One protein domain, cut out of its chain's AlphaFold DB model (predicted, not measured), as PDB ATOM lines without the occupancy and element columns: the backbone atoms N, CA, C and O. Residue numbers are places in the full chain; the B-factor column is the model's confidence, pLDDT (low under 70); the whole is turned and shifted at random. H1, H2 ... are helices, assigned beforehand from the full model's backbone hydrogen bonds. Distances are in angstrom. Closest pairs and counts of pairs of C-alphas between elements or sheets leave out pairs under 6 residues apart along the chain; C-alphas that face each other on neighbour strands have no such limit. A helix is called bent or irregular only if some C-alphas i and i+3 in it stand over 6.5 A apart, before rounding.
ATOM      1  N   CYS A  77     203.574 267.331 231.969       81.50
ATOM      2  CA  CYS A  77     204.501 266.629 232.850       81.50
ATOM      3  C   CYS A  77     204.723 265.195 232.344       81.50
ATOM      4  O   CYS A  77     203.813 264.368 232.418       81.50
ATOM      5  N   THR A  78     205.937 264.885 231.881       81.44
ATOM      6  CA  THR A  78     206.320 263.544 231.405       81.44
ATOM      7  C   THR A  78     206.057 262.468 232.457       81.44
ATOM      8  O   THR A  78     205.476 261.432 232.139       81.44
ATOM      9  N   ALA A  79     206.384 262.736 233.728       80.06
ATOM     10  CA  ALA A  79     206.121 261.803 234.823       80.06
ATOM     11  C   ALA A  79     204.617 261.512 234.984       80.06
ATOM     12  O   ALA A  79     204.227 260.363 235.183       80.06
ATOM     13  N   HIS A  80     203.757 262.523 234.821       79.56
ATOM     14  CA  HIS A  80     202.307 262.328 234.855       79.56
ATOM     15  C   HIS A  80     201.804 261.503 233.662       79.56
ATOM     16  O   HIS A  80     200.974 260.613 233.834       79.56
ATOM     17  N   THR A  81     202.328 261.749 232.460       83.75
ATOM     18  CA  THR A  81     201.986 260.971 231.260       83.75
ATOM     19  C   THR A  81     202.372 259.498 231.415       83.75
ATOM     20  O   THR A  81     201.556 258.619 231.133       83.75
ATOM     21  N   ILE A  82     203.574 259.222 231.931       84.38
ATOM     22  CA  ILE A  82     204.038 257.862 232.243       84.38
ATOM     23  C   ILE A  82     203.107 257.209 233.273       84.38
ATOM     24  O   ILE A  82     202.615 256.102 233.046       84.38
ATOM     25  N   GLN A  83     202.777 257.918 234.357       85.50
ATOM     26  CA  GLN A  83     201.864 257.437 235.397       85.50
ATOM     27  C   GLN A  83     200.487 257.048 234.832       85.50
ATOM     28  O   GLN A  83     199.930 256.016 235.211       85.50
ATOM     29  N   LEU A  84     199.926 257.849 233.918       83.88
ATOM     30  CA  LEU A  84     198.644 257.555 233.268       83.88
ATOM     31  C   LEU A  84     198.716 256.307 232.381       83.88
ATOM     32  O   LEU A  84     197.789 255.496 232.400       83.88
ATOM     33  N   ALA A  85     199.795 256.147 231.611       87.06
ATOM     34  CA  ALA A  85     199.997 254.975 230.761       87.06
ATOM     35  C   ALA A  85     200.093 253.691 231.598       87.06
ATOM     36  O   ALA A  85     199.392 252.719 231.315       87.06
ATOM     37  N   ILE A  86     200.875 253.724 232.680       88.31
ATOM     38  CA  ILE A  86     201.010 252.608 233.624       88.31
ATOM     39  C   ILE A  86     199.670 252.299 234.285       88.31
ATOM     40  O   ILE A  86     199.245 251.150 234.289       88.31
ATOM     41  N   GLY A  87     198.959 253.312 234.789       87.38
ATOM     42  CA  GLY A  87     197.656 253.116 235.426       87.38
ATOM     43  C   GLY A  87     196.645 252.419 234.511       87.38
ATOM     44  O   GLY A  87     195.939 251.516 234.952       87.38
ATOM     45  N   LYS A  88     196.619 252.778 233.220       88.81
ATOM     46  CA  LYS A  88     195.796 252.086 232.214       88.81
ATOM     47  C   LYS A  88     196.282 250.659 231.952       88.81
ATOM     48  O   LYS A  88     195.457 249.754 231.870       88.81
ATOM     49  N   GLY A  89     197.595 250.454 231.839       88.81
ATOM     50  CA  GLY A  89     198.198 249.135 231.621       88.81
ATOM     51  C   GLY A  89     197.984 248.162 232.784       88.81
ATOM     52  O   GLY A  89     197.843 246.965 232.559       88.81
ATOM     53  N   LEU A  90     197.888 248.672 234.014       90.62
ATOM     54  CA  LEU A  90     197.668 247.884 235.229       90.62
ATOM     55  C   LEU A  90     196.193 247.575 235.523       90.62
ATOM     56  O   LEU A  90     195.918 246.813 236.451       90.62
ATOM     57  N   ALA A  91     195.241 248.107 234.749       90.75
ATOM     58  CA  ALA A  91     193.814 247.849 234.954       90.75
ATOM     59  C   ALA A  91     193.453 246.345 235.050       90.75
ATOM     60  O   ALA A  91     192.680 245.986 235.936       90.75
ATOM     61  N   PRO A  92     194.036 245.427 234.246       90.00
ATOM     62  CA  PRO A  92     193.741 243.994 234.355       90.00
ATOM     63  C   PRO A  92     194.162 243.349 235.687       90.00
ATOM     64  O   PRO A  92     193.602 242.325 236.070       90.00
ATOM     65  N   VAL A  93     195.135 243.933 236.396       87.38
ATOM     66  CA  VAL A  93     195.696 243.399 237.652       87.38
ATOM     67  C   VAL A  93     195.310 244.233 238.879       87.38
ATOM     68  O   VAL A  93     195.826 244.016 239.977       87.38
ATOM     69  N   GLU A  94     194.357 245.159 238.742       88.69
ATOM     70  CA  GLU A  94     193.953 246.075 239.818       88.69
ATOM     71  C   GLU A  94     193.470 245.346 241.083       88.69
ATOM     72  O   GLU A  94     193.722 245.792 242.203       88.69
ATOM     73  N   VAL A  95     192.830 244.182 240.922       87.50
ATOM     74  CA  VAL A  95     192.339 243.355 242.034       87.50
ATOM     75  C   VAL A  95     193.503 242.800 242.857       87.50
ATOM     76  O   VAL A  95     193.438 242.800 244.088       87.50
ATOM     77  N   LEU A  96     194.574 242.356 242.194       84.25
ATOM     78  CA  LEU A  96     195.784 241.858 242.850       84.25
ATOM     79  C   LEU A  96     196.481 242.994 243.610       84.25
ATOM     80  O   LEU A  96     196.791 242.848 244.794       84.25
ATOM     81  N   ILE A  97     196.619 244.160 242.973       84.38
ATOM     82  CA  ILE A  97     197.183 245.369 243.593       84.38
ATOM     83  C   ILE A  97     196.370 245.774 244.831       84.38
ATOM     84  O   ILE A  97     196.938 246.011 245.899       84.38
ATOM     85  N   ALA A  98     195.038 245.799 244.739       85.81
ATOM     86  CA  ALA A  98     194.162 246.137 245.859       85.81
ATOM     87  C   ALA A  98     194.278 245.128 247.014       85.81
ATOM     88  O   ALA A  98     194.271 245.511 248.191       85.81
ATOM     89  N   ARG A  99     194.423 243.832 246.706       82.44
ATOM     90  CA  ARG A  99     194.663 242.791 247.715       82.44
ATOM     91  C   ARG A  99     196.005 242.978 248.410       82.44
ATOM     92  O   ARG A  99     196.032 242.917 249.638       82.44
ATOM     93  N   MET A 100     197.066 243.283 247.669       81.25
ATOM     94  CA  MET A 100     198.388 243.579 248.227       81.25
ATOM     95  C   MET A 100     198.356 244.828 249.119       81.25
ATOM     96  O   MET A 100     198.819 244.788 250.257       81.25
ATOM     97  N   GLN A 101     197.710 245.910 248.685       82.56
ATOM     98  CA  GLN A 101     197.537 247.112 249.508       82.56
ATOM     99  C   GLN A 101     196.749 246.818 250.795       82.56
ATOM    100  O   GLN A 101     197.120 247.272 251.880       82.56
ATOM    101  N   SER A 102     195.684 246.012 250.699       80.69
ATOM    102  CA  SER A 102     194.915 245.556 251.861       80.69
ATOM    103  C   SER A 102     195.760 244.694 252.800       80.69
ATOM    104  O   SER A 102     195.649 244.831 254.019       80.69
ATOM    105  N   PHE A 103     196.612 243.827 252.251       75.62
ATOM    106  CA  PHE A 103     197.547 243.000 253.006       75.62
ATOM    107  C   PHE A 103     198.596 243.851 253.724       75.62
ATOM    108  O   PHE A 103     198.729 243.711 254.934       75.62
ATOM    109  N   ASN A 104     199.241 244.803 253.046       72.38
ATOM    110  CA  ASN A 104     200.219 245.722 253.639       72.38
ATOM    111  C   ASN A 104     199.621 246.575 254.764       72.38
ATOM    112  O   ASN A 104     200.227 246.714 255.829       72.38
ATOM    113  N   PHE A 105     198.407 247.099 254.570       73.12
ATOM    114  CA  PHE A 105     197.683 247.831 255.611       73.12
ATOM    115  C   PHE A 105     197.354 246.934 256.814       73.12
ATOM    116  O   PHE A 105     197.543 247.315 257.969       73.12
ATOM    117  N   LYS A 106     196.893 245.705 256.558       70.19
ATOM    118  CA  LYS A 106     196.609 244.733 257.621       70.19
ATOM    119  C   LYS A 106     197.881 244.293 258.336       70.19
ATOM    120  O   LYS A 106     197.838 244.183 259.552       70.19
ATOM    121  N   LEU A 107     198.997 244.091 257.636       67.12
ATOM    122  CA  LEU A 107     200.299 243.762 258.218       67.12
ATOM    123  C   LEU A 107     200.804 244.873 259.133       67.12
ATOM    124  O   LEU A 107     201.197 244.576 260.253       67.12
ATOM    125  N   THR A 108     200.731 246.138 258.714       65.31
ATOM    126  CA  THR A 108     201.107 247.272 259.578       65.31
ATOM    127  C   THR A 108     200.218 247.348 260.821       65.31
ATOM    128  O   THR A 108     200.718 247.504 261.934       65.31
ATOM    129  N   CYS A 109     198.902 247.153 260.684       60.31
ATOM    130  CA  CYS A 109     198.001 247.072 261.839       60.31
ATOM    131  C   CYS A 109     198.274 245.850 262.735       60.31
ATOM    132  O   CYS A 109     198.172 245.952 263.955       60.31
ATOM    133  N   ILE A 110     198.614 244.702 262.148       60.94
ATOM    134  CA  ILE A 110     198.919 243.461 262.861       60.94
ATOM    135  C   ILE A 110     200.275 243.563 263.564       60.94
ATOM    136  O   ILE A 110     200.359 243.132 264.702       60.94
ATOM    137  N   GLN A 111     201.302 244.186 262.982       56.31
ATOM    138  CA  GLN A 111     202.578 244.471 263.658       56.31
ATOM    139  C   GLN A 111     202.354 245.312 264.926       56.31
ATOM    140  O   GLN A 111     202.825 244.935 265.998       56.31
ATOM    141  N   VAL A 112     201.517 246.357 264.847       58.81
ATOM    142  CA  VAL A 112     201.087 247.168 266.009       58.81
ATOM    143  C   VAL A 112     200.299 246.345 267.049       58.81
ATOM    144  O   VAL A 112     200.310 246.664 268.240       58.81
ATOM    145  N   GLN A 113     199.601 245.285 266.633       54.12
ATOM    146  CA  GLN A 113     198.847 244.395 267.528       54.12
ATOM    147  C   GLN A 113     199.691 243.235 268.097       54.12
ATOM    148  O   GLN A 113     199.470 242.835 269.238       54.12
ATOM    149  N   ILE A 114     200.674 242.711 267.358       52.09
ATOM    150  CA  ILE A 114     201.551 241.598 267.762       52.09
ATOM    151  C   ILE A 114     202.485 242.022 268.900       52.09
ATOM    152  O   ILE A 114     202.681 241.240 269.828       52.09
ATOM    153  N   GLU A 115     202.966 243.271 268.914       52.66
ATOM    154  CA  GLU A 115     203.687 243.826 270.077       52.66
ATOM    155  C   GLU A 115     202.845 243.803 271.366       52.66
ATOM    156  O   GLU A 115     203.389 243.786 272.469       52.66
ATOM    157  N   ARG A 116     201.510 243.769 271.247       50.88
ATOM    158  CA  ARG A 116     200.572 243.809 272.378       50.88
ATOM    159  C   ARG A 116     200.015 242.447 272.782       50.88
ATOM    160  O   ARG A 116     199.566 242.307 273.916       50.88
ATOM    161  N   THR A 117     200.043 241.437 271.913       47.34
ATOM    162  CA  THR A 117     199.460 240.119 272.212       47.34
ATOM    163  C   THR A 117     200.224 238.978 271.546       47.34
ATOM    164  O   THR A 117     200.233 238.846 270.324       47.34
ATOM    165  N   LYS A 118     200.801 238.093 272.369       56.75
ATOM    166  CA  LYS A 118     201.377 236.802 271.961       56.75
ATOM    167  C   LYS A 118     200.275 235.791 271.599       56.75
ATOM    168  O   LYS A 118     200.041 234.882 272.383       56.75
ATOM    169  N   ASN A 119     199.567 235.950 270.479       56.00
ATOM    170  CA  ASN A 119     198.934 234.824 269.765       56.00
ATOM    171  C   ASN A 119     198.204 235.281 268.494       56.00
ATOM    172  O   ASN A 119     197.321 236.130 268.567       56.00
ATOM    173  N   ASP A 120     198.549 234.688 267.348       54.28
ATOM    174  CA  ASP A 120     197.726 233.718 266.594       54.28
ATOM    175  C   ASP A 120     198.036 233.798 265.086       54.28
ATOM    176  O   ASP A 120     197.462 234.588 264.332       54.28
ATOM    177  N   GLY A 121     198.938 232.929 264.613       53.69
ATOM    178  CA  GLY A 121     199.293 232.802 263.191       53.69
ATOM    179  C   GLY A 121     198.142 232.327 262.289       53.69
ATOM    180  O   GLY A 121     198.248 232.361 261.064       53.69
ATOM    181  N   SER A 122     197.011 231.927 262.874       54.69
ATOM    182  CA  SER A 122     195.785 231.522 262.179       54.69
ATOM    183  C   SER A 122     195.103 232.681 261.436       54.69
ATOM    184  O   SER A 122     194.522 232.466 260.371       54.69
ATOM    185  N   LYS A 123     195.227 233.925 261.926       57.22
ATOM    186  CA  LYS A 123     194.722 235.123 261.229       57.22
ATOM    187  C   LYS A 123     195.581 235.506 260.025       57.22
ATOM    188  O   LYS A 123     195.028 235.996 259.050       57.22
ATOM    189  N   LEU A 124     196.888 235.235 260.058       55.34
ATOM    190  CA  LEU A 124     197.810 235.522 258.949       55.34
ATOM    191  C   LEU A 124     197.503 234.655 257.721       55.34
ATOM    192  O   LEU A 124     197.455 235.162 256.605       55.34
ATOM    193  N   ARG A 125     197.176 233.371 257.929       53.47
ATOM    194  CA  ARG A 125     196.853 232.433 256.837       53.47
ATOM    195  C   ARG A 125     195.610 232.812 256.031       53.47
ATOM    196  O   ARG A 125     195.506 232.427 254.877       53.47
ATOM    197  N   LYS A 126     194.670 233.565 256.613       56.09
ATOM    198  CA  LYS A 126     193.426 233.987 255.940       56.09
ATOM    199  C   LYS A 126     193.595 235.249 255.080       56.09
ATOM    200  O   LYS A 126     192.653 235.652 254.407       56.09
ATOM    201  N   ILE A 127     194.756 235.900 255.165       61.09
ATOM    202  CA  ILE A 127     195.071 237.178 254.509       61.09
ATOM    203  C   ILE A 127     196.337 237.045 253.639       61.09
ATOM    204  O   ILE A 127     196.666 237.977 252.918       61.09
ATOM    205  N   SER A 128     197.040 235.909 253.705       67.44
ATOM    206  CA  SER A 128     198.236 235.648 252.903       67.44
ATOM    207  C   SER A 128     197.893 235.628 251.418       67.44
ATOM    208  O   SER A 128     196.894 235.022 251.027       67.44
ATOM    209  N   LEU A 129     198.728 236.280 250.612       72.81
ATOM    210  CA  LEU A 129     198.787 236.032 249.176       72.81
ATOM    211  C   LEU A 129     199.216 234.573 248.942       72.81
ATOM    212  O   LEU A 129     199.903 233.999 249.801       72.81
ATOM    213  N   SER A 130     198.760 233.962 247.848       82.31
ATOM    214  CA  SER A 130     199.267 232.653 247.416       82.31
ATOM    215  C   SER A 130     200.678 232.783 246.834       82.31
ATOM    216  O   SER A 130     201.116 233.891 246.533       82.31
ATOM    217  N   GLU A 131     201.399 231.670 246.688       79.31
ATOM    218  CA  GLU A 131     202.734 231.682 246.066       79.31
ATOM    219  C   GLU A 131     202.657 232.201 244.622       79.31
ATOM    220  O   GLU A 131     203.444 233.050 244.232       79.31
ATOM    221  N   GLU A 132     201.622 231.816 243.867       84.50
ATOM    222  CA  GLU A 132     201.416 232.310 242.501       84.50
ATOM    223  C   GLU A 132     201.156 233.826 242.460       84.50
ATOM    224  O   GLU A 132     201.525 234.506 241.509       84.50
ATOM    225  N   GLU A 133     200.509 234.376 243.491       83.94
ATOM    226  CA  GLU A 133     200.298 235.821 243.615       83.94
ATOM    227  C   GLU A 133     201.586 236.566 243.962       83.94
ATOM    228  O   GLU A 133     201.729 237.718 243.559       83.94
ATOM    229  N   TRP A 134     202.505 235.935 244.695       83.00
ATOM    230  CA  TRP A 134     203.838 236.479 244.941       83.00
ATOM    231  C   TRP A 134     204.691 236.460 243.675       83.00
ATOM    232  O   TRP A 134     205.249 237.497 243.333       83.00
ATOM    233  N   ASP A 135     204.693 235.352 242.933       85.00
ATOM    234  CA  ASP A 135     205.415 235.241 241.661       85.00
ATOM    235  C   ASP A 135     204.942 236.307 240.653       85.00
ATOM    236  O   ASP A 135     205.750 236.991 240.026       85.00
ATOM    237  N   LEU A 136     203.622 236.517 240.548       86.06
ATOM    238  CA  LEU A 136     203.038 237.565 239.701       86.06
ATOM    239  C   LEU A 136     203.411 238.983 240.154       86.06
ATOM    240  O   LEU A 136     203.483 239.894 239.329       86.06
ATOM    241  N   LEU A 137     203.595 239.206 241.458       83.44
ATOM    242  CA  LEU A 137     204.025 240.504 241.976       83.44
ATOM    243  C   LEU A 137     205.495 240.770 241.673       83.44
ATOM    244  O   LEU A 137     205.816 241.900 241.315       83.44
ATOM    245  N   ASP A 138     206.355 239.764 241.789       85.12
ATOM    246  CA  ASP A 138     207.770 239.892 241.443       85.12
ATOM    247  C   ASP A 138     207.929 240.211 239.947       85.12
ATOM    248  O   ASP A 138     208.603 241.180 239.594       85.12
ATOM    249  N   GLU A 139     207.195 239.514 239.071       89.56
ATOM    250  CA  GLU A 139     207.154 239.825 237.633       89.56
ATOM    251  C   GLU A 139     206.640 241.254 237.370       89.56
ATOM    252  O   GLU A 139     207.187 241.997 236.550       89.56
ATOM    253  N   LEU A 140     205.604 241.686 238.099       87.88
ATOM    254  CA  LEU A 140     205.079 243.044 237.983       87.88
ATOM    255  C   LEU A 140     206.109 244.099 238.408       87.88
ATOM    256  O   LEU A 140     206.199 245.148 237.771       87.88
ATOM    257  N   VAL A 141     206.874 243.849 239.473       87.44
ATOM    258  CA  VAL A 141     207.941 244.750 239.934       87.44
ATOM    259  C   VAL A 141     209.020 244.883 238.867       87.44
ATOM    260  O   VAL A 141     209.394 246.011 238.544       87.44
ATOM    261  N   ASP A 142     209.451 243.777 238.265       89.75
ATOM    262  CA  ASP A 142     210.450 243.783 237.194       89.75
ATOM    263  C   ASP A 142     209.981 244.600 235.980       89.75
ATOM    264  O   ASP A 142     210.750 245.370 235.402       89.75
ATOM    265  N   HIS A 143     208.698 244.506 235.621       89.69
ATOM    266  CA  HIS A 143     208.116 245.309 234.545       89.69
ATOM    267  C   HIS A 143     207.934 246.787 234.896       89.69
ATOM    268  O   HIS A 143     207.983 247.635 234.003       89.69
ATOM    269  N   LEU A 144     207.698 247.113 236.169       89.19
ATOM    270  CA  LEU A 144     207.507 248.491 236.622       89.19
ATOM    271  C   LEU A 144     208.826 249.218 236.905       89.19
ATOM    272  O   LEU A 144     208.851 250.449 236.848       89.19
ATOM    273  N   LEU A 145     209.914 248.488 237.158       89.38
ATOM    274  CA  LEU A 145     211.219 249.049 237.502       89.38
ATOM    275  C   LEU A 145     211.740 250.073 236.473       89.38
ATOM    276  O   LEU A 145     212.080 251.178 236.893       89.38
ATOM    277  N   PRO A 146     211.714 249.821 235.147       91.31
ATOM    278  CA  PRO A 146     212.179 250.809 234.168       91.31
ATOM    279  C   PRO A 146     211.391 252.122 234.218       91.31
ATOM    280  O   PRO A 146     211.921 253.193 233.923       91.31
ATOM    281  N   PHE A 147     210.112 252.062 234.599       87.81
ATOM    282  CA  PHE A 147     209.287 253.254 234.739       87.81
ATOM    283  C   PHE A 147     209.563 254.008 236.044       87.81
ATOM    284  O   PHE A 147     209.502 255.238 236.050       87.81
ATOM    285  N   GLU A 148     209.878 253.310 237.140       87.69
ATOM    286  CA  GLU A 148     210.386 253.949 238.364       87.69
ATOM    287  C   GLU A 148     211.685 254.695 238.068       87.69
ATOM    288  O   GLU A 148     211.798 255.877 238.385       87.69
ATOM    289  N   GLU A 149     212.613 254.048 237.364       86.56
ATOM    290  CA  GLU A 149     213.897 254.641 237.005       86.56
ATOM    291  C   GLU A 149     213.713 255.876 236.118       86.56
ATOM    292  O   GLU A 149     214.256 256.939 236.428       86.56
ATOM    293  N   ALA A 150     212.877 255.771 235.081       83.88
ATOM    294  CA  ALA A 150     212.564 256.889 234.199       83.88
ATOM    295  C   ALA A 150     211.884 258.042 234.953       83.88
ATOM    296  O   ALA A 150     212.269 259.200 234.812       83.88
ATOM    297  N   THR A 151     210.876 257.760 235.786       81.88
ATOM    298  CA  THR A 151     210.187 258.815 236.550       81.88
ATOM    299  C   THR A 151     211.098 259.468 237.582       81.88
ATOM    300  O   THR A 151     211.008 260.682 237.780       81.88
ATOM    301  N   ARG A 152     212.019 258.716 238.192       82.12
ATOM    302  CA  ARG A 152     213.060 259.245 239.078       82.12
ATOM    303  C   ARG A 152     214.025 260.162 238.335       82.12
ATOM    304  O   ARG A 152     214.402 261.197 238.882       82.12
ATOM    305  N   GLU A 153     214.384 259.819 237.101       81.56
ATOM    306  CA  GLU A 153     215.214 260.668 236.246       81.56
ATOM    307  C   GLU A 153     214.487 261.977 235.882       81.56
ATOM    308  O   GLU A 153     214.984 263.078 236.105       81.56
ATOM    309  N   PHE A 154     213.230 261.897 235.445       77.50
ATOM    310  CA  PHE A 154     212.448 263.094 235.111       77.50
ATOM    311  C   PHE A 154     212.079 263.972 236.317       77.50
ATOM    312  O   PHE A 154     211.728 265.137 236.134       77.50
ATOM    313  N   SER A 155     212.164 263.444 237.541       70.69
ATOM    314  CA  SER A 155     211.870 264.182 238.781       70.69
ATOM    315  C   SER A 155     213.093 264.891 239.382       70.69
ATOM    316  O   SER A 155     212.991 265.488 240.456       70.69
ATOM    317  N   GLY A 156     214.263 264.816 238.738       66.75
ATOM    318  CA  GLY A 156     215.484 265.462 239.216       66.75
ATOM    319  C   GLY A 156     215.450 266.989 239.078       66.75
ATOM    320  O   GLY A 156     215.302 267.507 237.980       66.75
ATOM    321  N   GLY A 157     215.641 267.717 240.187       61.75
ATOM    322  CA  GLY A 157     215.717 269.193 240.207       61.75
ATOM    323  C   GLY A 157     217.137 269.775 240.118       61.75
ATOM    324  O   GLY A 157     217.321 270.990 240.126       61.75
ATOM    325  N   THR A 158     218.171 268.926 240.076       63.03
ATOM    326  CA  THR A 158     219.589 269.346 240.096       63.03
ATOM    327  C   THR A 158     220.274 269.293 238.731       63.03
ATOM    328  O   THR A 158     221.424 269.712 238.607       63.03
ATOM    329  N   TYR A 159     219.586 268.795 237.708       66.12
ATOM    330  CA  TYR A 159     220.073 268.703 236.337       66.12
ATOM    331  C   TYR A 159     218.950 269.033 235.356       66.12
ATOM    332  O   TYR A 159     217.775 269.061 235.710       66.12
ATOM    333  N   VAL A 160     219.330 269.335 234.118       63.88
ATOM    334  CA  VAL A 160     218.379 269.664 233.056       63.88
ATOM    335  C   VAL A 160     217.743 268.371 232.550       63.88
ATOM    336  O   VAL A 160     218.443 267.506 232.034       63.88
ATOM    337  N   THR A 161     216.426 268.256 232.688       61.94
ATOM    338  CA  THR A 161     215.634 267.092 232.248       61.94
ATOM    339  C   THR A 161     214.926 267.309 230.906       61.94
ATOM    340  O   THR A 161     214.381 266.365 230.342       61.94
TER     341      THR A 161
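AT A GLANCE: This is residues 77 to 161 of the 178 residues of an uncharacterized protein of Rhizophagus irregularis (strain DAOM 181602 / DAOM 197198 / MUCL 43194) (UniProt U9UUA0). The chain makes one long, arched loop that folds back on itself. H1 and H2 run outward one after the other with a corner between them, the stretch through H3 turns round beyond the far end of H2, and the bent helix H4 comes back, passing beside the early part of H2 with H4a and packing on the beginning of H1 with H4b. The loop is loosely closed, with few contacts between its parts, and residues 111 to 122, of which 111 to 114 belong to H2, stick out at the far end. The printed part has 85 residues with four named helices, in the order H1, H2, H3, H4, and no named strand; the class is all helix. It is only just loose, close to extended, with a radius of gyration of the C-alphas of 17.5 A, and only just elongated, spanning 54 by 30 by 17 A.

HOW THE PARTS SIT: H2, residues 91 to 114, is irregular: C-alphas 92 and 95 are 7.8 A apart. H4, residues 131 to 154, was assigned as one helix by its hydrogen bonds but is bent, with C-alphas 143 and 146 6.8 A apart; its arms H4a, residues 131 to 143, and H4b, residues 146 to 154, stand at a steep tilt of 39 degrees. H2 and H4a are close but not clearly touching; their closest C-alphas, those of Leu 96 and Glu 133, are 7.6 A apart. They run opposite ways at a steep tilt of 67 degrees, only just short of about perpendicular. H2 and H3, residues 122 to 125, are near each other, with 5 pairs of C-alphas within 10 A. H1, residues 78 to 89, and H2 meet only through their link. H1 touches H4b with residues 78 to 82 alone; the closest C-alphas, those of Ala 79 and Thr 151, are 5.3 A apart. These two run opposite ways at a shallow tilt of 21 degrees. H1 and H4a are apart, as are H2 and H4b. In H1, H4a and H4b every O i to N i+4 pair is within hydrogen-bond range, and in H2 18 of 20 are; H3 is too short for such a pair, and its one O i to N i+3 pair is not within range.

IN THESE COORDINATES: H2 is 34.3 A long from first to last C-alpha, beginning at C-alpha 91, (193.814, 247.849, 234.954). H1 measures 16.5 A and begins at C-alpha 78, (206.320, 263.544, 231.405). H3 has four residues. H4a measures 18.6 A and H4b 12.3 A, ending at C-alpha 154, (212.448, 263.094, 235.111).

THE WHOLE: The C-alphas farthest apart, those of Asn 119 and Val 160, are 54.2 A apart, while the first and last printed C-alphas, of Cys 77 and Thr 161, are 11.2 A apart. The printed part has no cut. The links H1 to H2 and H3 to H4 are tight, and H2 to H3 is short. The mean pLDDT of the printed part is 75.6; residues 107 to 128 and 156 to 161 are under 70.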